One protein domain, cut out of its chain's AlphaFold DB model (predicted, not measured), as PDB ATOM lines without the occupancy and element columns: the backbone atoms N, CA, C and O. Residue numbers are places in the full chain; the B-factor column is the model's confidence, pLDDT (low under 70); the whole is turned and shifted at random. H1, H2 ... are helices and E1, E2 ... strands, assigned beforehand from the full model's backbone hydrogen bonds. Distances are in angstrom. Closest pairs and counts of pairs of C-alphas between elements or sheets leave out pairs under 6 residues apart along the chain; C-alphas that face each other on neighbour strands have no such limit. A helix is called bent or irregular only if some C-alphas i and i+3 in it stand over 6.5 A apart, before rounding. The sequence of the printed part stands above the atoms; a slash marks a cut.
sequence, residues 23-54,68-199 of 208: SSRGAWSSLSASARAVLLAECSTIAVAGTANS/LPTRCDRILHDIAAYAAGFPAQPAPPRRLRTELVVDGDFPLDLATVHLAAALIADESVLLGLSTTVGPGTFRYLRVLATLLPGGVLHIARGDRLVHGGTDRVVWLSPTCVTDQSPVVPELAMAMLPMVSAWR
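This is residues 23 to 54 and 68 to 199 of the 208 residues of an uncharacterized protein of Curtobacterium sp. PhB115 (UniProt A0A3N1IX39). A small sheet of three strands, E1, E2 and E3, is covered on one face by H4 and H5, and the long pair H2 and H3 packs over those two helices on the side away from the sheet. H6 packs beside H4, H1 lies near the start of H2, and the small hairpin of E4 and E5 meets the sheet near the end of E3. The printed part has 164 residues with six named helices and five named strands, in the order H1 H2 H3 E1 H4 E2 H5 E3 E4 E5 H6; the class is mixed. The sheet E1 E2 E3, in that order, is parallel and E4 E5 antiparallel; the whole is compact, radius of gyration of the C-alphas 15.3 A, spanning 43 by 40 by 36 A.

Look first at E2, residues 124 to 130, an inner strand between the edge strands E1, 97 to 102, and E3, 153 to 158. N 100 and O 126 are 2.9 A apart and N 127 and O 154 2.8 A, within hydrogen-bond range. H4, 108 to 120, runs along the strands over E1 and E2, at a height over the sheet of 9.1 A. H5, 135 to 147, is on the same face over E3, at 9.7 A, making two layers, helices on one face of a sheet. E1, H4, E2 and E2, H5, E3 are strand-helix-strand units, parallel neighbour strands with a helix between, both crossovers right-handed. H2, 33 to 52, and H3, 68 to 84, touch at a shallow tilt of 19 degrees, opposite ways, closest at the C-alphas of Ala 37 and Ala 80, 4.7 A; with H4 they form a bundle, a group of three helices. H2 touches H5 with residues 43 to 51 alone, closest at the C-alphas of Ala 47 and Val 143, 5.3 A. H6, 186 to 197, touches H4, closest at the C-alphas of Ala 188 and His 114, 6.5 A. H1, 25 to 29, is close to but not clearly touching H2. In the hairpin E4, 160 to 163, and E5, 169 to 172, N 162 and O 170 are 2.8 A apart. Every O i to N i+4 pair is within hydrogen-bond range in H1 to H5; in H6, 4 of 8 are.

Find C-alpha 33 at (-22.485, 5.154, -37.689); from there H2 runs 29.1 A to C-alpha 52. H3 is 24.6 A long and E2 19.7 A. H6, 19.2 A, ends at C-alpha 197, (-40.601, -6.197, -32.759), and is irregular: C-alphas 190 and 193 are 7.1 A apart.

Residues 55 to 67 are not printed; C-alphas 54 and 68 are 15.5 A apart across the cut. The links H3 to E1 and E5 to H6 are long. Mean pLDDT of the printed part is 71.6; look for values under 70 at 23, 52 to 54, 86 to 95, 104 to 106 and 158 to 199.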
ATOM      1  N   SER A  23      -7.614   1.417 -33.783       63.09
ATOM      2  CA  SER A  23      -6.804   1.125 -32.585       63.09
ATOM      3  C   SER A  23      -6.849   2.231 -31.518       63.09
ATOM      4  O   SER A  23      -6.385   2.035 -30.397       63.09
ATOM      5  N   SER A  24      -7.421   3.395 -31.843       76.69
ATOM      6  CA  SER A  24      -7.576   4.532 -30.932       76.69
ATOM      7  C   SER A  24      -9.019   5.041 -30.899       76.69
ATOM      8  O   SER A  24      -9.740   4.980 -31.897       76.69
ATOM      9  N   ARG A  25      -9.432   5.623 -29.764       81.56
ATOM     10  CA  ARG A  25     -10.753   6.262 -29.609       81.56
ATOM     11  C   ARG A  25     -11.011   7.349 -30.661       81.56
ATOM     12  O   ARG A  25     -12.132   7.476 -31.140       81.56
ATOM     13  N   GLY A  26      -9.981   8.101 -31.056       80.44
ATOM     14  CA  GLY A  26     -10.092   9.113 -32.112       80.44
ATOM     15  C   GLY A  26     -10.447   8.506 -33.473       80.44
ATOM     16  O   GLY A  26     -11.306   9.022 -34.185       80.44
ATOM     17  N   ALA A  27      -9.857   7.358 -33.808       82.69
ATOM     18  CA  ALA A  27     -10.197   6.657 -35.036       82.69
ATOM     19  C   ALA A  27     -11.619   6.080 -35.006       82.69
ATOM     20  O   ALA A  27     -12.315   6.185 -36.011       82.69
ATOM     21  N   TRP A  28     -12.086   5.572 -33.861       85.62
ATOM     22  CA  TRP A  28     -13.486   5.165 -33.680       85.62
ATOM     23  C   TRP A  28     -14.469   6.311 -33.937       85.62
ATOM     24  O   TRP A  28     -15.428   6.144 -34.688       85.62
ATOM     25  N   SER A  29     -14.184   7.500 -33.395       85.62
ATOM     26  CA  SER A  29     -15.028   8.686 -33.601       85.62
ATOM     27  C   SER A  29     -15.052   9.193 -35.043       85.62
ATOM     28  O   SER A  29     -15.997   9.859 -35.451       85.62
ATOM     29  N   SER A  30     -14.029   8.860 -35.840       85.12
ATOM     30  CA  SER A  30     -13.961   9.241 -37.256       85.12
ATOM     31  C   SER A  30     -14.780   8.334 -38.184       85.12
ATOM     32  O   SER A  30     -14.939   8.645 -39.365       85.12
ATOM     33  N   LEU A  31     -15.278   7.205 -37.676       86.31
ATOM     34  CA  LEU A  31     -16.094   6.270 -38.440       86.31
ATOM     35  C   LEU A  31     -17.536   6.772 -38.554       86.31
ATOM     36  O   LEU A  31     -18.082   7.368 -37.626       86.31
ATOM     37  N   SER A  32     -18.190   6.461 -39.676       86.00
ATOM     38  CA  SER A  32     -19.639   6.631 -39.786       86.00
ATOM     39  C   SER A  32     -20.369   5.690 -38.824       86.00
ATOM     40  O   SER A  32     -19.851   4.635 -38.453       86.00
ATOM     41  N   ALA A  33     -21.616   6.026 -38.479       84.44
ATOM     42  CA  ALA A  33     -22.485   5.154 -37.689       84.44
ATOM     43  C   ALA A  33     -22.580   3.732 -38.284       84.44
ATOM     44  O   ALA A  33     -22.405   2.749 -37.570       84.44
ATOM     45  N   SER A  34     -22.745   3.621 -39.607       85.94
ATOM     46  CA  SER A  34     -22.769   2.336 -40.315       85.94
ATOM     47  C   SER A  34     -21.450   1.562 -40.204       85.94
ATOM     48  O   SER A  34     -21.465   0.361 -39.953       85.94
ATOM     49  N   ALA A  35     -20.302   2.236 -40.325       87.88
ATOM     50  CA  ALA A  35     -18.996   1.597 -40.181       87.88
ATOM     51  C   ALA A  35     -18.747   1.118 -38.742       87.88
ATOM     52  O   ALA A  35     -18.214   0.027 -38.550       87.88
ATOM     53  N   ARG A  36     -19.177   1.886 -37.729       89.38
ATOM     54  CA  ARG A  36     -19.136   1.450 -36.323       89.38
ATOM     55  C   ARG A  36     -20.015   0.231 -36.075       89.38
ATOM     56  O   ARG A  36     -19.582  -0.679 -35.380       89.38
ATOM     57  N   ALA A  37     -21.214   0.203 -36.657       89.94
ATOM     58  CA  ALA A  37     -22.142  -0.911 -36.503       89.94
ATOM     59  C   ALA A  37     -21.577  -2.210 -37.097       89.94
ATOM     60  O   ALA A  37     -21.594  -3.246 -36.436       89.94
ATOM     61  N   VAL A  38     -21.001  -2.140 -38.302       90.62
ATOM     62  CA  VAL A  38     -20.346  -3.290 -38.943       90.62
ATOM     63  C   VAL A  38     -19.174  -3.794 -38.101       90.62
ATOM     64  O   VAL A  38     -19.117  -4.982 -37.800       90.62
ATOM     65  N   LEU A  39     -18.279  -2.904 -37.656       91.50
ATOM     66  CA  LEU A  39     -17.160  -3.305 -36.795       91.50
ATOM     67  C   LEU A  39     -17.631  -3.933 -35.480       91.50
ATOM     68  O   LEU A  39     -17.046  -4.910 -35.028       91.50
ATOM     69  N   LEU A  40     -18.682  -3.389 -34.862       92.62
ATOM     70  CA  LEU A  40     -19.224  -3.925 -33.616       92.62
ATOM     71  C   LEU A  40     -19.721  -5.369 -33.792       92.62
ATOM     72  O   LEU A  40     -19.424  -6.222 -32.956       92.62
ATOM     73  N   ALA A  41     -20.422  -5.654 -34.891       92.69
ATOM     74  CA  ALA A  41     -20.889  -6.999 -35.221       92.69
ATOM     75  C   ALA A  41     -19.724  -7.973 -35.513       92.69
ATOM     76  O   ALA A  41     -19.740  -9.131 -35.086       92.69
ATOM     77  N   GLU A  42     -18.656  -7.502 -36.160       92.31
ATOM     78  CA  GLU A  42     -17.437  -8.297 -36.359       92.31
ATOM     79  C   GLU A  42     -16.742  -8.631 -35.037       92.31
ATOM     80  O   GLU A  42     -16.417  -9.793 -34.781       92.31
ATOM     81  N   CYS A  43     -16.553  -7.634 -34.166       92.44
ATOM     82  CA  CYS A  43     -15.984  -7.846 -32.838       92.44
ATOM     83  C   CYS A  43     -16.826  -8.836 -32.023       92.44
ATOM     84  O   CYS A  43     -16.270  -9.682 -31.322       92.44
ATOM     85  N   SER A  44     -18.152  -8.776 -32.147       93.00
ATOM     86  CA  SER A  44     -19.054  -9.731 -31.504       93.00
ATOM     87  C   SER A  44     -18.830 -11.162 -31.990       93.00
ATOM     88  O   SER A  44     -18.660 -12.066 -31.170       93.00
ATOM     89  N   THR A  45     -18.713 -11.360 -33.304       91.94
ATOM     90  CA  THR A  45     -18.473 -12.685 -33.900       91.94
ATOM     91  C   THR A  45     -17.178 -13.301 -33.365       91.94
ATOM     92  O   THR A  45     -17.129 -14.470 -32.973       91.94
ATOM     93  N   ILE A  46     -16.115 -12.490 -33.292       89.38
ATOM     94  CA  ILE A  46     -14.822 -12.900 -32.733       89.38
ATOM     95  C   ILE A  46     -14.964 -13.225 -31.239       89.38
ATOM     96  O   ILE A  46     -14.402 -14.217 -30.766       89.38
ATOM     97  N   ALA A  47     -15.731 -12.429 -30.490       88.62
ATOM     98  CA  ALA A  47     -15.966 -12.657 -29.069       88.62
ATOM     99  C   ALA A  47     -16.705 -13.977 -28.799       88.62
ATOM    100  O   ALA A  47     -16.299 -14.715 -27.899       88.62
ATOM    101  N   VAL A  48     -17.719 -14.325 -29.601       88.56
ATOM    102  CA  VAL A  48     -18.414 -15.623 -29.508       88.56
ATOM    103  C   VAL A  48     -17.441 -16.778 -29.747       88.56
ATOM    104  O   VAL A  48     -17.362 -17.697 -28.927       88.56
ATOM    105  N   ALA A  49     -16.628 -16.712 -30.808       84.69
ATOM    106  CA  ALA A  49     -15.624 -17.740 -31.096       84.69
ATOM    107  C   ALA A  49     -14.601 -17.904 -29.949       84.69
ATOM    108  O   ALA A  49     -14.194 -19.020 -29.618       84.69
ATOM    109  N   GLY A  50     -14.230 -16.800 -29.291       76.00
ATOM    110  CA  GLY A  50     -13.361 -16.798 -28.112       76.00
ATOM    111  C   GLY A  50     -13.979 -17.448 -26.868       76.00
ATOM    112  O   GLY A  50     -13.241 -17.915 -25.998       76.00
ATOM    113  N   THR A  51     -15.311 -17.507 -26.777       74.75
ATOM    114  CA  THR A  51     -16.016 -18.199 -25.685       74.75
ATOM    115  C   THR A  51     -16.182 -19.698 -25.926       74.75
ATOM    116  O   THR A  51     -15.941 -20.475 -25.004       74.75
ATOM    117  N   ALA A  52     -16.460 -20.122 -27.163       64.31
ATOM    118  CA  ALA A  52     -16.673 -21.533 -27.504       64.31
ATOM    119  C   ALA A  52     -15.419 -22.410 -27.312       64.31
ATOM    120  O   ALA A  52     -15.514 -23.554 -26.882       64.31
ATOM    121  N   ASN A  53     -14.223 -21.863 -27.563       56.25
ATOM    122  CA  ASN A  53     -12.962 -22.614 -27.491       56.25
ATOM    123  C   ASN A  53     -12.515 -23.002 -26.069       56.25
ATOM    124  O   ASN A  53     -11.477 -23.638 -25.910       56.25
ATOM    125  N   SER A  54     -13.233 -22.584 -25.026       52.22
ATOM    126  CA  SER A  54     -12.870 -22.880 -23.633       52.22
ATOM    127  C   SER A  54     -13.860 -23.765 -22.884       52.22
ATOM    128  O   SER A  54     -13.482 -24.310 -21.851       52.22
ATOM    129  N   LEU A  68     -26.631 -17.389 -24.357       82.38
ATOM    130  CA  LEU A  68     -26.725 -15.927 -24.206       82.38
ATOM    131  C   LEU A  68     -25.701 -15.139 -25.062       82.38
ATOM    132  O   LEU A  68     -26.108 -14.151 -25.677       82.38
ATOM    133  N   PRO A  69     -24.423 -15.564 -25.197       84.69
ATOM    134  CA  PRO A  69     -23.475 -14.957 -26.138       84.69
ATOM    135  C   PRO A  69     -23.939 -14.957 -27.602       84.69
ATOM    136  O   PRO A  69     -23.840 -13.936 -28.276       84.69
ATOM    137  N   THR A  70     -24.482 -16.075 -28.096       87.88
ATOM    138  CA  THR A  70     -24.970 -16.191 -29.485       87.88
ATOM    139  C   THR A  70     -26.202 -15.324 -29.734       87.88
ATOM    140  O   THR A  70     -26.404 -14.823 -30.840       87.88
ATOM    141  N   ARG A  71     -27.016 -15.103 -28.695       88.25
ATOM    142  CA  ARG A  71     -28.169 -14.205 -28.762       88.25
ATOM    143  C   ARG A  71     -27.742 -12.743 -28.837       88.25
ATOM    144  O   ARG A  71     -28.241 -12.025 -29.699       88.25
ATOM    145  N   CYS A  72     -26.788 -12.332 -27.997       88.44
ATOM    146  CA  CYS A  72     -26.203 -10.990 -28.056       88.44
ATOM    147  C   CYS A  72     -25.586 -10.724 -29.435       88.44
ATOM    148  O   CYS A  72     -25.820  -9.674 -30.025       88.44
ATOM    149  N   ASP A  73     -24.861 -11.702 -29.977       91.94
ATOM    150  CA  ASP A  73     -24.258 -11.608 -31.303       91.94
ATOM    151  C   ASP A  73     -25.289 -11.401 -32.412       91.94
ATOM    152  O   ASP A  73     -25.156 -10.472 -33.210       91.94
ATOM    153  N   ARG A  74     -26.370 -12.188 -32.408       91.69
ATOM    154  CA  ARG A  74     -27.465 -12.016 -33.367       91.69
ATOM    155  C   ARG A  74     -28.077 -10.614 -33.295       91.69
ATOM    156  O   ARG A  74     -28.248  -9.989 -34.335       91.69
ATOM    157  N   ILE A  75     -28.335 -10.101 -32.087       90.00
ATOM    158  CA  ILE A  75     -28.853  -8.737 -31.883       90.00
ATOM    159  C   ILE A  75     -27.909  -7.701 -32.510       90.00
ATOM    160  O   ILE A  75     -28.360  -6.802 -33.220       90.00
ATOM    161  N   LEU A  76     -26.600  -7.821 -32.275       91.75
ATOM    162  CA  LEU A  76     -25.614  -6.884 -32.820       91.75
ATOM    163  C   LEU A  76     -25.541  -6.936 -34.352       91.75
ATOM    164  O   LEU A  76     -25.435  -5.884 -34.985       91.75
ATOM    165  N   HIS A  77     -25.653  -8.122 -34.957       91.88
ATOM    166  CA  HIS A  77     -25.724  -8.277 -36.417       91.88
ATOM    167  C   HIS A  77     -27.004  -7.690 -37.012       91.88
ATOM    168  O   HIS A  77     -26.932  -6.993 -38.025       91.88
ATOM    169  N   ASP A  78     -28.156  -7.899 -36.374       89.50
ATOM    170  CA  ASP A  78     -29.430  -7.331 -36.832       89.50
ATOM    171  C   ASP A  78     -29.395  -5.796 -36.796       89.50
ATOM    172  O   ASP A  78     -29.805  -5.128 -37.750       89.50
ATOM    173  N   ILE A  79     -28.830  -5.215 -35.732       87.06
ATOM    174  CA  ILE A  79     -28.635  -3.764 -35.612       87.06
ATOM    175  C   ILE A  79     -27.640  -3.255 -36.658       87.06
ATOM    176  O   ILE A  79     -27.861  -2.193 -37.241       87.06
ATOM    177  N   ALA A  80     -26.566  -3.995 -36.942       87.88
ATOM    178  CA  ALA A  80     -25.617  -3.626 -37.987       87.88
ATOM    179  C   ALA A  80     -26.249  -3.642 -39.386       87.88
ATOM    180  O   ALA A  80     -26.043  -2.704 -40.161       87.88
ATOM    181  N   ALA A  81     -27.067  -4.654 -39.687       87.25
ATOM    182  CA  ALA A  81     -27.831  -4.731 -40.927       87.25
ATOM    183  C   ALA A  81     -28.822  -3.563 -41.053       87.25
ATOM    184  O   ALA A  81     -28.919  -2.943 -42.112       87.25
ATOM    185  N   TYR A  82     -29.500  -3.208 -39.957       83.31
ATOM    186  CA  TYR A  82     -30.395  -2.053 -39.909       83.31
ATOM    187  C   TYR A  82     -29.643  -0.732 -40.122       83.31
ATOM    188  O   TYR A  82     -30.030   0.072 -40.968       83.31
ATOM    189  N   ALA A  83     -28.520  -0.528 -39.427       81.25
ATOM    190  CA  ALA A  83     -27.693   0.674 -39.529       81.25
ATOM    191  C   ALA A  83     -27.091   0.880 -40.930       81.25
ATOM    192  O   ALA A  83     -26.867   2.020 -41.339       81.25
ATOM    193  N   ALA A  84     -26.854  -0.196 -41.687       76.88
ATOM    194  CA  ALA A  84     -26.401  -0.118 -43.076       76.88
ATOM    195  C   ALA A  84     -27.448   0.505 -44.021       76.88
ATOM    196  O   ALA A  84     -27.078   1.051 -45.061       76.88
ATOM    197  N   GLY A  85     -28.734   0.453 -43.658       72.38
ATOM    198  CA  GLY A  85     -29.830   1.051 -44.422       72.38
ATOM    199  C   GLY A  85     -29.990   2.563 -44.233       72.38
ATOM    200  O   GLY A  85     -30.737   3.186 -44.987       72.38
ATOM    201  N   PHE A  86     -29.303   3.171 -43.258       66.12
ATOM    202  CA  PHE A  86     -29.435   4.601 -42.981       66.12
ATOM    203  C   PHE A  86     -28.448   5.442 -43.792       66.12
ATOM    204  O   PHE A  86     -27.263   5.104 -43.877       66.12
ATOM    205  N   PRO A  87     -28.896   6.581 -44.354       62.28
ATOM    206  CA  PRO A  87     -27.988   7.522 -44.986       62.28
ATOM    207  C   PRO A  87     -26.964   8.013 -43.957       62.28
ATOM    208  O   PRO A  87     -27.311   8.325 -42.817       62.28
ATOM    209  N   ALA A  88     -25.696   8.079 -44.365       60.75
ATOM    210  CA  ALA A  88     -24.605   8.550 -43.523       60.75
ATOM    211  C   ALA A  88     -24.817  10.031 -43.171       60.75
ATOM    212  O   ALA A  88     -24.394  10.925 -43.901       60.75
ATOM    213  N   GLN A  89     -25.495  10.296 -42.057       55.59
ATOM    214  CA  GLN A  89     -25.568  11.634 -41.501       55.59
ATOM    215  C   GLN A  89     -24.295  11.912 -40.694       55.59
ATOM    216  O   GLN A  89     -23.897  11.078 -39.873       55.59
ATOM    217  N   PRO A  90     -23.646  13.069 -40.898       50.88
ATOM    218  CA  PRO A  90     -22.593  13.517 -40.006       50.88
ATOM    219  C   PRO A  90     -23.226  13.820 -38.645       50.88
ATOM    220  O   PRO A  90     -23.855  14.860 -38.452       50.88
ATOM    221  N   ALA A  91     -23.104  12.881 -37.708       53.22
ATOM    222  CA  ALA A  91     -23.491  13.118 -36.329       53.22
ATOM    223  C   ALA A  91     -22.503  14.127 -35.716       53.22
ATOM    224  O   ALA A  91     -21.289  13.956 -35.876       53.22
ATOM    225  N   PRO A  92     -22.974  15.182 -35.028       55.75
ATOM    226  CA  PRO A  92     -22.079  16.025 -34.252       55.75
ATOM    227  C   PRO A  92     -21.368  15.160 -33.196       55.75
ATOM    228  O   PRO A  92     -21.990  14.243 -32.653       55.75
ATOM    229  N   PRO A  93     -20.090  15.428 -32.876       53.97
ATOM    230  CA  PRO A  93     -19.365  14.661 -31.873       53.97
ATOM    231  C   PRO A  93     -20.024  14.858 -30.505       53.97
ATOM    232  O   PRO A  93     -19.832  15.877 -29.841       53.97
ATOM    233  N   ARG A  94     -20.812  13.875 -30.072       60.25
ATOM    234  CA  ARG A  94     -21.380  13.805 -28.728       60.25
ATOM    235  C   ARG A  94     -20.476  12.889 -27.908       60.25
ATOM    236  O   ARG A  94     -20.586  11.673 -27.969       60.25
ATOM    237  N   ARG A  95     -19.547  13.474 -27.142       64.38
ATOM    238  CA  ARG A  95     -18.764  12.733 -26.134       64.38
ATOM    239  C   ARG A  95     -19.636  12.483 -24.905       64.38
ATOM    240  O   ARG A  95     -19.412  13.074 -23.853       64.38
ATOM    241  N   LEU A  96     -20.668  11.671 -25.086       75.81
ATOM    242  CA  LEU A  96     -21.561  11.240 -24.022       75.81
ATOM    243  C   LEU A  96     -21.116   9.874 -23.507       75.81
ATOM    244  O   LEU A  96     -20.460   9.103 -24.216       75.81
ATOM    245  N   ARG A  97     -21.451   9.612 -22.247       80.75
ATOM    246  CA  ARG A  97     -21.247   8.327 -21.597       80.75
ATOM    247  C   ARG A  97     -22.616   7.768 -21.240       80.75
ATOM    248  O   ARG A  97     -23.368   8.418 -20.525       80.75
ATOM    249  N   THR A  98     -22.901   6.565 -21.708       79.00
ATOM    250  CA  THR A  98     -24.127   5.836 -21.396       79.00
ATOM    251  C   THR A  98     -23.831   4.756 -20.364       79.00
ATOM    252  O   THR A  98     -22.857   4.010 -20.477       79.00
ATOM    253  N   GLU A  99     -24.666   4.668 -19.336       80.38
ATOM    254  CA  GLU A  99     -24.562   3.646 -18.299       80.38
ATOM    255  C   GLU A  99     -25.716   2.662 -18.444       80.38
ATOM    256  O   GLU A  99     -26.878   3.055 -18.497       80.38
ATOM    257  N   LEU A 100     -25.385   1.378 -18.534       80.19
ATOM    258  CA  LEU A 100     -26.352   0.299 -18.685       80.19
ATOM    259  C   LEU A 100     -26.160  -0.685 -17.547       80.19
ATOM    260  O   LEU A 100     -25.042  -1.122 -17.279       80.19
ATOM    261  N   VAL A 101     -27.256  -1.043 -16.892       81.81
ATOM    262  CA  VAL A 101     -27.258  -1.955 -15.751       81.81
ATOM    263  C   VAL A 101     -28.095  -3.161 -16.116       81.81
ATOM    264  O   VAL A 101     -29.268  -3.005 -16.419       81.81
ATOM    265  N   VAL A 102     -27.486  -4.344 -16.119       80.94
ATOM    266  CA  VAL A 102     -28.189  -5.596 -16.417       80.94
ATOM    267  C   VAL A 102     -28.626  -6.256 -15.118       80.94
ATOM    268  O   VAL A 102     -27.796  -6.768 -14.353       80.94
ATOM    269  N   ASP A 103     -29.934  -6.280 -14.899       77.94
ATOM    270  CA  ASP A 103     -30.593  -6.902 -13.754       77.94
ATOM    271  C   ASP A 103     -31.928  -7.556 -14.166       77.94
ATOM    272  O   ASP A 103     -32.145  -7.859 -15.342       77.94
ATOM    273  N   GLY A 104     -32.788  -7.868 -13.192       67.75
ATOM    274  CA  GLY A 104     -34.078  -8.512 -13.450       67.75
ATOM    275  C   GLY A 104     -35.080  -7.625 -14.194       67.75
ATOM    276  O   GLY A 104     -35.907  -8.152 -14.935       67.75
ATOM    277  N   ASP A 105     -34.983  -6.304 -14.038       68.56
ATOM    278  CA  ASP A 105     -35.901  -5.334 -14.641       68.56
ATOM    279  C   ASP A 105     -35.381  -4.837 -16.000       68.56
ATOM    280  O   ASP A 105     -36.164  -4.438 -16.869       68.56
ATOM    281  N   PHE A 106     -34.066  -4.915 -16.220       68.62
ATOM    282  CA  PHE A 106     -33.418  -4.582 -17.483       68.62
ATOM    283  C   PHE A 106     -32.598  -5.769 -18.029       68.62
ATOM    284  O   PHE A 106     -31.403  -5.907 -17.741       68.62
ATOM    285  N   PRO A 107     -33.228  -6.650 -18.833       80.38
ATOM    286  CA  PRO A 107     -32.605  -7.887 -19.281       80.38
ATOM    287  C   PRO A 107     -31.471  -7.635 -20.280       80.38
ATOM    288  O   PRO A 107     -31.445  -6.639 -21.006       80.38
ATOM    289  N   LEU A 108     -30.557  -8.603 -20.369       84.81
ATOM    290  CA  LEU A 108     -29.355  -8.517 -21.202       84.81
ATOM    291  C   LEU A 108     -29.649  -8.234 -22.683       84.81
ATOM    292  O   LEU A 108     -28.913  -7.474 -23.309       84.81
ATOM    293  N   ASP A 109     -30.705  -8.822 -23.242       85.44
ATOM    294  CA  ASP A 109     -31.071  -8.636 -24.652       85.44
ATOM    295  C   ASP A 109     -31.371  -7.155 -24.933       85.44
ATOM    296  O   ASP A 109     -30.822  -6.560 -25.861       85.44
ATOM    297  N   LEU A 110     -32.150  -6.523 -24.051       79.94
ATOM    298  CA  LEU A 110     -32.458  -5.097 -24.129       79.94
ATOM    299  C   LEU A 110     -31.201  -4.245 -23.912       79.94
ATOM    300  O   LEU A 110     -30.933  -3.325 -24.684       79.94
ATOM    301  N   ALA A 111     -30.381  -4.590 -22.917       83.31
ATOM    302  CA  ALA A 111     -29.113  -3.911 -22.682       83.31
ATOM    303  C   ALA A 111     -28.165  -3.989 -23.884       83.31
ATOM    304  O   ALA A 111     -27.465  -3.022 -24.168       83.31
ATOM    305  N   THR A 112     -28.178  -5.095 -24.627       88.75
ATOM    306  CA  THR A 112     -27.361  -5.282 -25.834       88.75
ATOM    307  C   THR A 112     -27.808  -4.347 -26.957       88.75
ATOM    308  O   THR A 112     -26.963  -3.760 -27.635       88.75
ATOM    309  N   VAL A 113     -29.118  -4.124 -27.111       85.88
ATOM    310  CA  VAL A 113     -29.647  -3.137 -28.068       85.88
ATOM    311  C   VAL A 113     -29.185  -1.724 -27.707       85.88
ATOM    312  O   VAL A 113     -28.646  -1.013 -28.555       85.88
ATOM    313  N   HIS A 114     -29.340  -1.320 -26.443       81.75
ATOM    314  CA  HIS A 114     -28.928   0.015 -25.993       81.75
ATOM    315  C   HIS A 114     -27.409   0.214 -26.043       81.75
ATOM    316  O   HIS A 114     -26.940   1.295 -26.402       81.75
ATOM    317  N   LEU A 115     -26.639  -0.833 -25.745       89.94
ATOM    318  CA  LEU A 115     -25.189  -0.857 -25.909       89.94
ATOM    319  C   LEU A 115     -24.825  -0.559 -27.365       89.94
ATOM    320  O   LEU A 115     -24.030   0.342 -27.625       89.94
ATOM    321  N   ALA A 116     -25.429  -1.274 -28.316       88.12
ATOM    322  CA  ALA A 116     -25.167  -1.070 -29.736       88.12
ATOM    323  C   ALA A 116     -25.523   0.351 -30.181       88.12
ATOM    324  O   ALA A 116     -24.710   1.005 -30.832       88.12
ATOM    325  N   ALA A 117     -26.694   0.847 -29.776       85.56
ATOM    326  CA  ALA A 117     -27.156   2.201 -30.068       85.56
ATOM    327  C   ALA A 117     -26.129   3.259 -29.639       85.56
ATOM    328  O   ALA A 117     -25.704   4.084 -30.449       85.56
ATOM    329  N   ALA A 118     -25.694   3.192 -28.378       86.25
ATOM    330  CA  ALA A 118     -24.747   4.132 -27.793       86.25
ATOM    331  C   ALA A 118     -23.384   4.071 -28.499       86.25
ATOM    332  O   ALA A 118     -22.827   5.095 -28.898       86.25
ATOM    333  N   LEU A 119     -22.862   2.868 -28.750       89.25
ATOM    334  CA  LEU A 119     -21.582   2.696 -29.440       89.25
ATOM    335  C   LEU A 119     -21.623   3.195 -30.891       89.25
ATOM    336  O   LEU A 119     -20.684   3.851 -31.352       89.25
ATOM    337  N   ILE A 120     -22.723   2.939 -31.603       88.25
ATOM    338  CA  ILE A 120     -22.973   3.434 -32.963       88.25
ATOM    339  C   ILE A 120     -23.123   4.960 -32.981       88.25
ATOM    340  O   ILE A 120     -22.767   5.580 -33.984       88.25
ATOM    341  N   ALA A 121     -23.576   5.571 -31.886       84.31
ATOM    342  CA  ALA A 121     -23.708   7.017 -31.713       84.31
ATOM    343  C   ALA A 121     -22.409   7.741 -31.299       84.31
ATOM    344  O   ALA A 121     -22.424   8.960 -31.165       84.31
ATOM    345  N   ASP A 122     -21.280   7.029 -31.201       86.94
ATOM    346  CA  ASP A 122     -19.984   7.529 -30.695       86.94
ATOM    347  C   ASP A 122     -19.892   7.730 -29.180       86.94
ATOM    348  O   ASP A 122     -19.023   8.456 -28.694       86.94
ATOM    349  N   GLU A 123     -20.755   7.094 -28.401       86.94
ATOM    350  CA  GLU A 123     -20.720   7.229 -26.949       86.94
ATOM    351  C   GLU A 123     -19.694   6.267 -26.331       86.94
ATOM    352  O   GLU A 123     -19.141   5.376 -26.986       86.94
ATOM    353  N   SER A 124     -19.310   6.508 -25.082       85.88
ATOM    354  CA  SER A 124     -18.665   5.479 -24.263       85.88
ATOM    355  C   SER A 124     -19.726   4.789 -23.418       85.88
ATOM    356  O   SER A 124     -20.679   5.427 -22.981       85.88
ATOM    357  N   VAL A 125     -19.589   3.487 -23.190       84.94
ATOM    358  CA  VAL A 125     -20.572   2.726 -22.418       84.94
ATOM    359  C   VAL A 125     -19.926   2.133 -21.179       84.94
ATOM    360  O   VAL A 125     -18.899   1.461 -21.269       84.94
ATOM    361  N   LEU A 126     -20.540   2.365 -20.021       86.56
ATOM    362  CA  LEU A 126     -20.312   1.575 -18.817       86.56
ATOM    363  C   LEU A 126     -21.419   0.524 -18.730       86.56
ATOM    364  O   LEU A 126     -22.552   0.845 -18.386       86.56
ATOM    365  N   LEU A 127     -21.081  -0.728 -19.025       85.88
ATOM    366  CA  LEU A 127     -21.978  -1.860 -18.862       85.88
ATOM    367  C   LEU A 127     -21.710  -2.522 -17.516       85.88
ATOM    368  O   LEU A 127     -20.665  -3.136 -17.295       85.88
ATOM    369  N   GLY A 128     -22.662  -2.396 -16.613       83.31
ATOM    370  CA  GLY A 128     -22.608  -3.024 -15.317       83.31
ATOM    371  C   GLY A 128     -23.471  -4.277 -15.260       83.31
ATOM    372  O   GLY A 128     -24.628  -4.289 -15.675       83.31
ATOM    373  N   LEU A 129     -22.873  -5.353 -14.764       82.94
ATOM    374  CA  LEU A 129     -23.451  -6.686 -14.763       82.94
ATOM    375  C   LEU A 129     -23.664  -7.149 -13.327       82.94
ATOM    376  O   LEU A 129     -22.722  -7.167 -12.524       82.94
ATOM    377  N   SER A 130     -24.892  -7.564 -13.029       80.25
ATOM    378  CA  SER A 130     -25.202  -8.278 -11.795       80.25
ATOM    379  C   SER A 130     -24.462  -9.620 -11.731       80.25
ATOM    380  O   SER A 130     -24.066 -10.210 -12.745       80.25
ATOM    381  N   THR A 131     -24.243 -10.133 -10.522       72.12
ATOM    382  CA  THR A 131     -23.534 -11.405 -10.321       72.12
ATOM    383  C   THR A 131     -24.300 -12.627 -10.817       72.12
ATOM    384  O   THR A 131     -23.664 -13.656 -11.054       72.12
ATOM    385  N   THR A 132     -25.602 -12.483 -11.079       73.44
ATOM    386  CA  THR A 132     -26.474 -13.497 -11.692       73.44
ATOM    387  C   THR A 132     -26.144 -13.766 -13.163       73.44
ATOM    388  O   THR A 132     -26.517 -14.815 -13.687       73.44
ATOM    389  N   VAL A 133     -25.408 -12.871 -13.835       79.12
ATOM    390  CA  VAL A 133     -24.956 -13.089 -15.213       79.12
ATOM    391  C   VAL A 133     -23.949 -14.243 -15.261       79.12
ATOM    392  O   VAL A 133     -22.917 -14.237 -14.581       79.12
ATOM    393  N   GLY A 134     -24.246 -15.228 -16.111       81.06
ATOM    394  CA  GLY A 134     -23.426 -16.423 -16.284       81.06
ATOM    395  C   GLY A 134     -21.978 -16.118 -16.713       81.06
ATOM    396  O   GLY A 134     -21.711 -15.115 -17.385       81.06
ATOM    397  N   PRO A 135     -21.016 -16.992 -16.361       80.25
ATOM    398  CA  PRO A 135     -19.595 -16.772 -16.639       80.25
ATOM    399  C   PRO A 135     -19.280 -16.693 -18.140       80.25
ATOM    400  O   PRO A 135     -18.434 -15.886 -18.529       80.25
ATOM    401  N   GLY A 136     -19.985 -17.460 -18.983       82.06
ATOM    402  CA  GLY A 136     -19.838 -17.418 -20.442       82.06
ATOM    403  C   GLY A 136     -20.195 -16.048 -21.028       82.06
ATOM    404  O   GLY A 136     -19.402 -15.458 -21.759       82.06
ATOM    405  N   THR A 137     -21.329 -15.479 -20.617       84.81
ATOM    406  CA  THR A 137     -21.759 -14.129 -21.014       84.81
ATOM    407  C   THR A 137     -20.791 -13.052 -20.540       84.81
ATOM    408  O   THR A 137     -20.407 -12.174 -21.311       84.81
ATOM    409  N   PHE A 138     -20.351 -13.127 -19.282       85.25
ATOM    410  CA  PHE A 138     -19.367 -12.183 -18.755       85.25
ATOM    411  C   PHE A 138     -18.061 -12.226 -19.558       85.25
ATOM    412  O   PHE A 138     -17.487 -11.186 -19.883       85.25
ATOM    413  N   ARG A 139     -17.600 -13.429 -19.916       85.75
ATOM    414  CA  ARG A 139     -16.411 -13.618 -20.747       85.75
ATOM    415  C   ARG A 139     -16.600 -13.054 -22.149       85.75
ATOM    416  O   ARG A 139     -15.718 -12.337 -22.607       85.75
ATOM    417  N   TYR A 140     -17.732 -13.337 -22.789       89.75
ATOM    418  CA  TYR A 140     -18.088 -12.786 -24.097       89.75
ATOM    419  C   TYR A 140     -17.999 -11.256 -24.090       89.75
ATOM    420  O   TYR A 140     -17.253 -10.682 -24.880       89.75
ATOM    421  N   LEU A 141     -18.658 -10.601 -23.129       89.81
ATOM    422  CA  LEU A 141     -18.638  -9.142 -23.013       89.81
ATOM    423  C   LEU A 141     -17.216  -8.622 -22.770       89.81
ATOM    424  O   LEU A 141     -16.803  -7.646 -23.391       89.81
ATOM    425  N   ARG A 142     -16.422  -9.288 -21.921       87.88
ATOM    426  CA  ARG A 142     -15.016  -8.912 -21.709       87.88
ATOM    427  C   ARG A 142     -14.188  -9.000 -22.983       87.88
ATOM    428  O   ARG A 142     -13.419  -8.081 -23.242       87.88
ATOM    429  N   VAL A 143     -14.335 -10.068 -23.764       86.44
ATOM    430  CA  VAL A 143     -13.628 -10.201 -25.044       86.44
ATOM    431  C   VAL A 143     -14.080  -9.103 -26.005       86.44
ATOM    432  O   VAL A 143     -13.236  -8.423 -26.582       86.44
ATOM    433  N   LEU A 144     -15.385  -8.840 -26.095       90.50
ATOM    434  CA  LEU A 144     -15.927  -7.742 -26.896       90.50
ATOM    435  C   LEU A 144     -15.299  -6.390 -26.510       90.50
ATOM    436  O   LEU A 144     -14.813  -5.669 -27.376       90.50
ATOM    437  N   ALA A 145     -15.218  -6.078 -25.214       88.50
ATOM    438  CA  ALA A 145     -14.595  -4.847 -24.727       88.50
ATOM    439  C   ALA A 145     -13.096  -4.744 -25.057       88.50
ATOM    440  O   ALA A 145     -12.601  -3.641 -25.260       88.50
ATOM    441  N   THR A 146     -12.373  -5.869 -25.134       87.62
ATOM    442  CA  THR A 146     -10.952  -5.871 -25.532       87.62
ATOM    443  C   THR A 146     -10.728  -5.703 -27.032       87.62
ATOM    444  O   THR A 146      -9.651  -5.270 -27.435       87.62
ATOM    445  N   LEU A 147     -11.716  -6.061 -27.854       88.12
ATOM    446  CA  LEU A 147     -11.657  -5.899 -29.309       88.12
ATOM    447  C   LEU A 147     -12.011  -4.472 -29.737       88.12
ATOM    448  O   LEU A 147     -11.562  -4.009 -30.783       88.12
ATOM    449  N   LEU A 148     -12.797  -3.772 -28.920       87.94
ATOM    450  CA  LEU A 148     -13.128  -2.372 -29.137       87.94
ATOM    451  C   LEU A 148     -11.975  -1.449 -28.702       87.94
ATOM    452  O   LEU A 148     -11.218  -1.775 -27.782       87.94
ATOM    453  N   PRO A 149     -11.841  -0.263 -29.324       84.69
ATOM    454  CA  PRO A 149     -10.854   0.723 -28.905       84.69
ATOM    455  C   PRO A 149     -10.989   1.072 -27.415       84.69
ATOM    456  O   PRO A 149     -12.092   1.193 -26.875       84.69
ATOM    457  N   GLY A 150      -9.852   1.289 -26.750       79.62
ATOM    458  CA  GLY A 150      -9.827   1.627 -25.326       79.62
ATOM    459  C   GLY A 150     -10.701   2.844 -24.997       79.62
ATOM    460  O   GLY A 150     -10.688   3.847 -25.713       79.62
ATOM    461  N   GLY A 151     -11.469   2.752 -23.908       74.38
ATOM    462  CA  GLY A 151     -12.376   3.816 -23.462       74.38
ATOM    463  C   GLY A 151     -13.773   3.789 -24.094       74.38
ATOM    464  O   GLY A 151     -14.588   4.663 -23.808       74.38
ATOM    465  N   VAL A 152     -14.054   2.828 -24.984       86.56
ATOM    466  CA  VAL A 152     -15.353   2.700 -25.663       86.56
ATOM    467  C   VAL A 152     -16.348   1.880 -24.860       86.56
ATOM    468  O   VAL A 152     -17.483   2.311 -24.688       86.56
ATOM    469  N   LEU A 153     -15.917   0.736 -24.341       88.06
ATOM    470  CA  LEU A 153     -16.740  -0.142 -23.523       88.06
ATOM    471  C   LEU A 153     -15.992  -0.481 -22.238       88.06
ATOM    472  O   LEU A 153     -14.905  -1.056 -22.262       88.06
ATOM    473  N   HIS A 154     -16.600  -0.133 -21.114       86.62
ATOM    474  CA  HIS A 154     -16.151  -0.492 -19.780       86.62
ATOM    475  C   HIS A 154     -17.131  -1.482 -19.181       86.62
ATOM    476  O   HIS A 154     -18.339  -1.276 -19.241       86.62
ATOM    477  N   ILE A 155     -16.604  -2.545 -18.582       84.62
ATOM    478  CA  ILE A 155     -17.424  -3.575 -17.953       84.62
ATOM    479  C   ILE A 155     -17.165  -3.555 -16.460       84.62
ATOM    480  O   ILE A 155     -16.029  -3.740 -16.021       84.62
ATOM    481  N   ALA A 156     -18.232  -3.362 -15.696       81.19
ATOM    482  CA  ALA A 156     -18.239  -3.513 -14.253       81.19
ATOM    483  C   ALA A 156     -19.038  -4.765 -13.877       81.19
ATOM    484  O   ALA A 156     -20.022  -5.116 -14.527       81.19
ATOM    485  N   ARG A 157     -18.614  -5.446 -12.813       78.31
ATOM    486  CA  ARG A 157     -19.368  -6.543 -12.204       78.31
ATOM    487  C   ARG A 157     -19.490  -6.272 -10.712       78.31
ATOM    488  O   ARG A 157     -18.484  -5.973 -10.064       78.31
ATOM    489  N   GLY A 158     -20.701  -6.368 -10.183       66.75
ATOM    490  CA  GLY A 158     -20.967  -6.105  -8.772       66.75
ATOM    491  C   GLY A 158     -22.313  -6.653  -8.320       66.75
ATOM    492  O   GLY A 158     -23.157  -7.007  -9.141       66.75
ATOM    493  N   ASP A 159     -22.487  -6.726  -7.002       56.06
ATOM    494  CA  ASP A 159     -23.686  -7.295  -6.379       56.06
ATOM    495  C   ASP A 159     -24.828  -6.283  -6.256       56.06
ATOM    496  O   ASP A 159     -25.991  -6.677  -6.188       56.06
ATOM    497  N   ARG A 160     -24.524  -4.977  -6.208       53.31
ATOM    498  CA  ARG A 160     -25.551  -3.953  -5.998       53.31
ATOM    499  C   ARG A 160     -25.201  -2.606  -6.625       53.31
ATOM    500  O   ARG A 160     -24.168  -2.010  -6.321       53.31
ATOM    501  N   LEU A 161     -26.125  -2.102  -7.437       56.16
ATOM    502  CA  LEU A 161     -26.188  -0.705  -7.849       56.16
ATOM    503  C   LEU A 161     -26.811   0.123  -6.715       56.16
ATOM    504  O   LEU A 161     -27.873  -0.233  -6.204       56.16
ATOM    505  N   VAL A 162     -26.177   1.217  -6.302       53.88
ATOM    506  CA  VAL A 162     -26.746   2.163  -5.332       53.88
ATOM    507  C   VAL A 162     -26.961   3.511  -6.001       53.88
ATOM    508  O   VAL A 162     -26.010   4.164  -6.428       53.88
ATOM    509  N   HIS A 163     -28.220   3.942  -6.053       48.31
ATOM    510  CA  HIS A 163     -28.597   5.286  -6.475       48.31
ATOM    511  C   HIS A 163     -28.396   6.274  -5.318       48.31
ATOM    512  O   HIS A 163     -29.132   6.265  -4.333       48.31
ATOM    513  N   GLY A 164     -27.381   7.126  -5.428       43.78
ATOM    514  CA  GLY A 164     -27.070   8.198  -4.488       43.78
ATOM    515  C   GLY A 164     -27.691   9.536  -4.898       43.78
ATOM    516  O   GLY A 164     -26.963  10.489  -5.156       43.78
ATOM    517  N   GLY A 165     -29.020   9.632  -4.951       47.41
ATOM    518  CA  GLY A 165     -29.711  10.877  -5.319       47.41
ATOM    519  C   GLY A 165     -29.512  11.290  -6.784       47.41
ATOM    520  O   GLY A 165     -29.109  10.474  -7.613       47.41
ATOM    521  N   THR A 166     -29.835  12.549  -7.112       34.47
ATOM    522  CA  THR A 166     -29.783  13.081  -8.486       34.47
ATOM    523  C   THR A 166     -28.385  12.892  -9.083       34.47
ATOM    524  O   THR A 166     -27.432  13.522  -8.621       34.47
ATOM    525  N   ASP A 167     -28.284  12.025 -10.092       41.69
ATOM    526  CA  ASP A 167     -27.084  11.743 -10.895       41.69
ATOM    527  C   ASP A 167     -25.903  11.035 -10.211       41.69
ATOM    528  O   ASP A 167     -24.766  11.124 -10.679       41.69
ATOM    529  N   ARG A 168     -26.122  10.264  -9.136       39.47
ATOM    530  CA  ARG A 168     -25.062   9.367  -8.629       39.47
ATOM    531  C   ARG A 168     -25.488   7.918  -8.703       39.47
ATOM    532  O   ARG A 168     -26.373   7.482  -7.975       39.47
ATOM    533  N   VAL A 169     -24.801   7.161  -9.544       44.50
ATOM    534  CA  VAL A 169     -24.909   5.709  -9.599       44.50
ATOM    535  C   VAL A 169     -23.590   5.139  -9.093       44.50
ATOM    536  O   VAL A 169     -22.524   5.384  -9.654       44.50
ATOM    537  N   VAL A 170     -23.644   4.432  -7.968       48.69
ATOM    538  CA  VAL A 170     -22.472   3.842  -7.319       48.69
ATOM    539  C   VAL A 170     -22.584   2.332  -7.409       48.69
ATOM    540  O   VAL A 170     -23.481   1.730  -6.825       48.69
ATOM    541  N   TRP A 171     -21.652   1.706  -8.117       50.41
ATOM    542  CA  TRP A 171     -21.486   0.260  -8.068       50.41
ATOM    543  C   TRP A 171     -20.810  -0.113  -6.754       50.41
ATOM    544  O   TRP A 171     -19.632   0.180  -6.557       50.41
ATOM    545  N   LEU A 172     -21.544  -0.754  -5.843       43.56
ATOM    546  CA  LEU A 172     -20.927  -1.372  -4.678       43.56
ATOM    547  C   LEU A 172     -20.288  -2.688  -5.129       43.56
ATOM    548  O   LEU A 172     -20.935  -3.725  -5.263       43.56
ATOM    549  N   SER A 173     -18.993  -2.605  -5.397       37.50
ATOM    550  CA  SER A 173     -18.074  -3.727  -5.549       37.50
ATOM    551  C   SER A 173     -16.830  -3.393  -4.719       37.50
ATOM    552  O   SER A 173     -16.535  -2.202  -4.568       37.50
ATOM    553  N   PRO A 174     -16.069  -4.373  -4.191       33.12
ATOM    554  CA  PRO A 174     -14.862  -4.113  -3.394       33.12
ATOM    555  C   PRO A 174     -13.797  -3.241  -4.092       33.12
ATOM    556  O   PRO A 174     -12.809  -2.874  -3.466       33.12
ATOM    557  N   THR A 175     -13.970  -2.924  -5.380       32.28
ATOM    558  CA  THR A 175     -12.989  -2.234  -6.225       32.28
ATOM    559  C   THR A 175     -13.524  -1.039  -7.034       32.28
ATOM    560  O   THR A 175     -12.798  -0.543  -7.896       32.28
ATOM    561  N   CYS A 176     -14.740  -0.526  -6.806       36.81
ATOM    562  CA  CYS A 176     -15.307   0.523  -7.677       36.81
ATOM    563  C   CYS A 176     -15.219   1.959  -7.114       36.81
ATOM    564  O   CYS A 176     -15.696   2.253  -6.021       36.81
ATOM    565  N   VAL A 177     -14.649   2.857  -7.932       29.59
ATOM    566  CA  VAL A 177     -14.605   4.327  -7.794       29.59
ATOM    567  C   VAL A 177     -15.711   4.945  -8.663       29.59
ATOM    568  O   VAL A 177     -16.034   4.418  -9.727       29.59
ATOM    569  N   THR A 178     -16.310   6.039  -8.191       30.88
ATOM    570  CA  THR A 178     -17.452   6.740  -8.806       30.88
ATOM    571  C   THR A 178     -17.009   7.836  -9.772       30.88
ATOM    572  O   THR A 178     -15.995   8.475  -9.519       30.88
ATOM    573  N   ASP A 179     -17.794   8.091 -10.829       31.31
ATOM    574  CA  ASP A 179     -17.849   9.416 -11.471       31.31
ATOM    575  C   ASP A 179     -19.129   9.611 -12.309       31.31
ATOM    576  O   ASP A 179     -19.591   8.672 -12.957       31.31
ATOM    577  N   GLN A 180     -19.682  10.828 -12.249       30.20
ATOM    578  CA  GLN A 180     -21.038  11.268 -12.651       30.20
ATOM    579  C   GLN A 180     -21.325  11.241 -14.171       30.20
ATOM    580  O   GLN A 180     -20.408  11.433 -14.974       30.20
ATOM    581  N   SER A 181     -22.603  11.117 -14.582       32.31
ATOM    582  CA  SER A 181     -23.038  11.454 -15.955       32.31
ATOM    583  C   SER A 181     -24.565  11.645 -16.139       32.31
ATOM    584  O   SER A 181     -25.324  10.891 -15.532       32.31
ATOM    585  N   PRO A 182     -25.012  12.579 -17.014       34.47
ATOM    586  CA  PRO A 182     -26.414  12.771 -17.399       34.47
ATOM    587  C   PRO A 182     -26.808  11.962 -18.657       34.47
ATOM    588  O   PRO A 182     -26.055  11.892 -19.629       34.47
ATOM    589  N   VAL A 183     -28.025  11.404 -18.683       39.06
ATOM    590  CA  VAL A 183     -28.579  10.639 -19.824       39.06
ATOM    591  C   VAL A 183     -29.295  11.564 -20.823       39.06
ATOM    592  O   VAL A 183     -30.127  12.378 -20.423       39.06
ATOM    593  N   VAL A 184     -29.043  11.403 -22.133       39.94
ATOM    594  CA  VAL A 184     -29.820  12.047 -23.217       39.94
ATOM    595  C   VAL A 184     -30.686  10.993 -23.947       39.94
ATOM    596  O   VAL A 184     -30.127  10.074 -24.541       39.94
ATOM    597  N   PRO A 185     -32.034  11.100 -23.965       41.62
ATOM    598  CA  PRO A 185     -32.940  10.025 -24.425       41.62
ATOM    599  C   PRO A 185     -33.115   9.824 -25.947       41.62
ATOM    600  O   PRO A 185     -33.783   8.877 -26.359       41.62
ATOM    601  N   GLU A 186     -32.599  10.707 -26.809       40.12
ATOM    602  CA  GLU A 186     -33.095  10.824 -28.197       40.12
ATOM    603  C   GLU A 186     -32.795   9.628 -29.117       40.12
ATOM    604  O   GLU A 186     -33.607   9.313 -29.986       40.12
ATOM    605  N   LEU A 187     -31.664   8.934 -28.948       44.12
ATOM    606  CA  LEU A 187     -31.254   7.866 -29.876       44.12
ATOM    607  C   LEU A 187     -31.783   6.481 -29.462       44.12
ATOM    608  O   LEU A 187     -32.113   5.657 -30.314       44.12
ATOM    609  N   ALA A 188     -31.974   6.270 -28.158       44.62
ATOM    610  CA  ALA A 188     -32.667   5.105 -27.610       44.62
ATOM    611  C   ALA A 188     -34.116   5.011 -28.124       44.62
ATOM    612  O   ALA A 188     -34.588   3.928 -28.469       44.62
ATOM    613  N   MET A 189     -34.796   6.156 -28.261       43.16
ATOM    614  CA  MET A 189     -36.167   6.236 -28.781       43.16
ATOM    615  C   MET A 189     -36.276   5.866 -30.269       43.16
ATOM    616  O   MET A 189     -37.304   5.344 -30.691       43.16
ATOM    617  N   ALA A 190     -35.222   6.078 -31.065       51.25
ATOM    618  CA  ALA A 190     -35.215   5.724 -32.486       51.25
ATOM    619  C   ALA A 190     -35.049   4.210 -32.732       51.25
ATOM    620  O   ALA A 190     -35.524   3.702 -33.745       51.25
ATOM    621  N   MET A 191     -34.419   3.479 -31.802       47.41
ATOM    622  CA  MET A 191     -34.252   2.015 -31.872       47.41
ATOM    623  C   MET A 191     -35.351   1.231 -31.133       47.41
ATOM    624  O   MET A 191     -35.469   0.015 -31.289       47.41
ATOM    625  N   LEU A 192     -36.214   1.926 -30.385       47.59
ATOM    626  CA  LEU A 192     -37.370   1.366 -29.677       47.59
ATOM    627  C   LEU A 192     -38.353   0.556 -30.559       47.59
ATOM    628  O   LEU A 192     -38.833  -0.473 -30.079       47.59
ATOM    629  N   PRO A 193     -38.617   0.909 -31.839       46.41
ATOM    630  CA  PRO A 193     -39.456   0.094 -32.724       46.41
ATOM    631  C   PRO A 193     -38.890  -1.318 -32.958       46.41
ATOM    632  O   PRO A 193     -39.638  -2.283 -33.124       46.41
ATOM    633  N   MET A 194     -37.562  -1.450 -32.925       50.00
ATOM    634  CA  MET A 194     -36.843  -2.713 -33.096       50.00
ATOM    635  C   MET A 194     -36.981  -3.594 -31.845       50.00
ATOM    636  O   MET A 194     -37.224  -4.794 -31.950       50.00
ATOM    637  N   VAL A 195     -36.950  -2.978 -30.657       44.28
ATOM    638  CA  VAL A 195     -37.212  -3.637 -29.365       44.28
ATOM    639  C   VAL A 195     -38.660  -4.131 -29.267       44.28
ATOM    640  O   VAL A 195     -38.902  -5.233 -28.776       44.28
ATOM    641  N   SER A 196     -39.636  -3.359 -29.762       38.50
ATOM    642  CA  SER A 196     -41.040  -3.796 -29.784       38.50
ATOM    643  C   SER A 196     -41.297  -4.954 -30.752       38.50
ATOM    644  O   SER A 196     -42.163  -5.781 -30.478       38.50
ATOM    645  N   ALA A 197     -40.522  -5.063 -31.836       36.94
ATOM    646  CA  ALA A 197     -40.601  -6.197 -32.759       36.94
ATOM    647  C   ALA A 197     -40.039  -7.496 -32.145       36.94
ATOM    648  O   ALA A 197     -40.510  -8.581 -32.465       36.94
ATOM    649  N   TRP A 198     -39.087  -7.389 -31.210       38.06
ATOM    650  CA  TRP A 198     -38.554  -8.529 -30.453       38.06
ATOM    651  C   TRP A 198     -39.486  -9.021 -29.331       38.06
ATOM    652  O   TRP A 198     -39.255 -10.088 -28.769       38.06
ATOM    653  N   ARG A 199     -40.563  -8.285 -29.013       36.97
ATOM    654  CA  ARG A 199     -41.561  -8.666 -27.997       36.97
ATOM    655  C   ARG A 199     -42.756  -9.470 -28.530       36.97
ATOM    656  O   ARG A 199     -43.745  -9.599 -27.817       36.97
TER     657      ARG A 199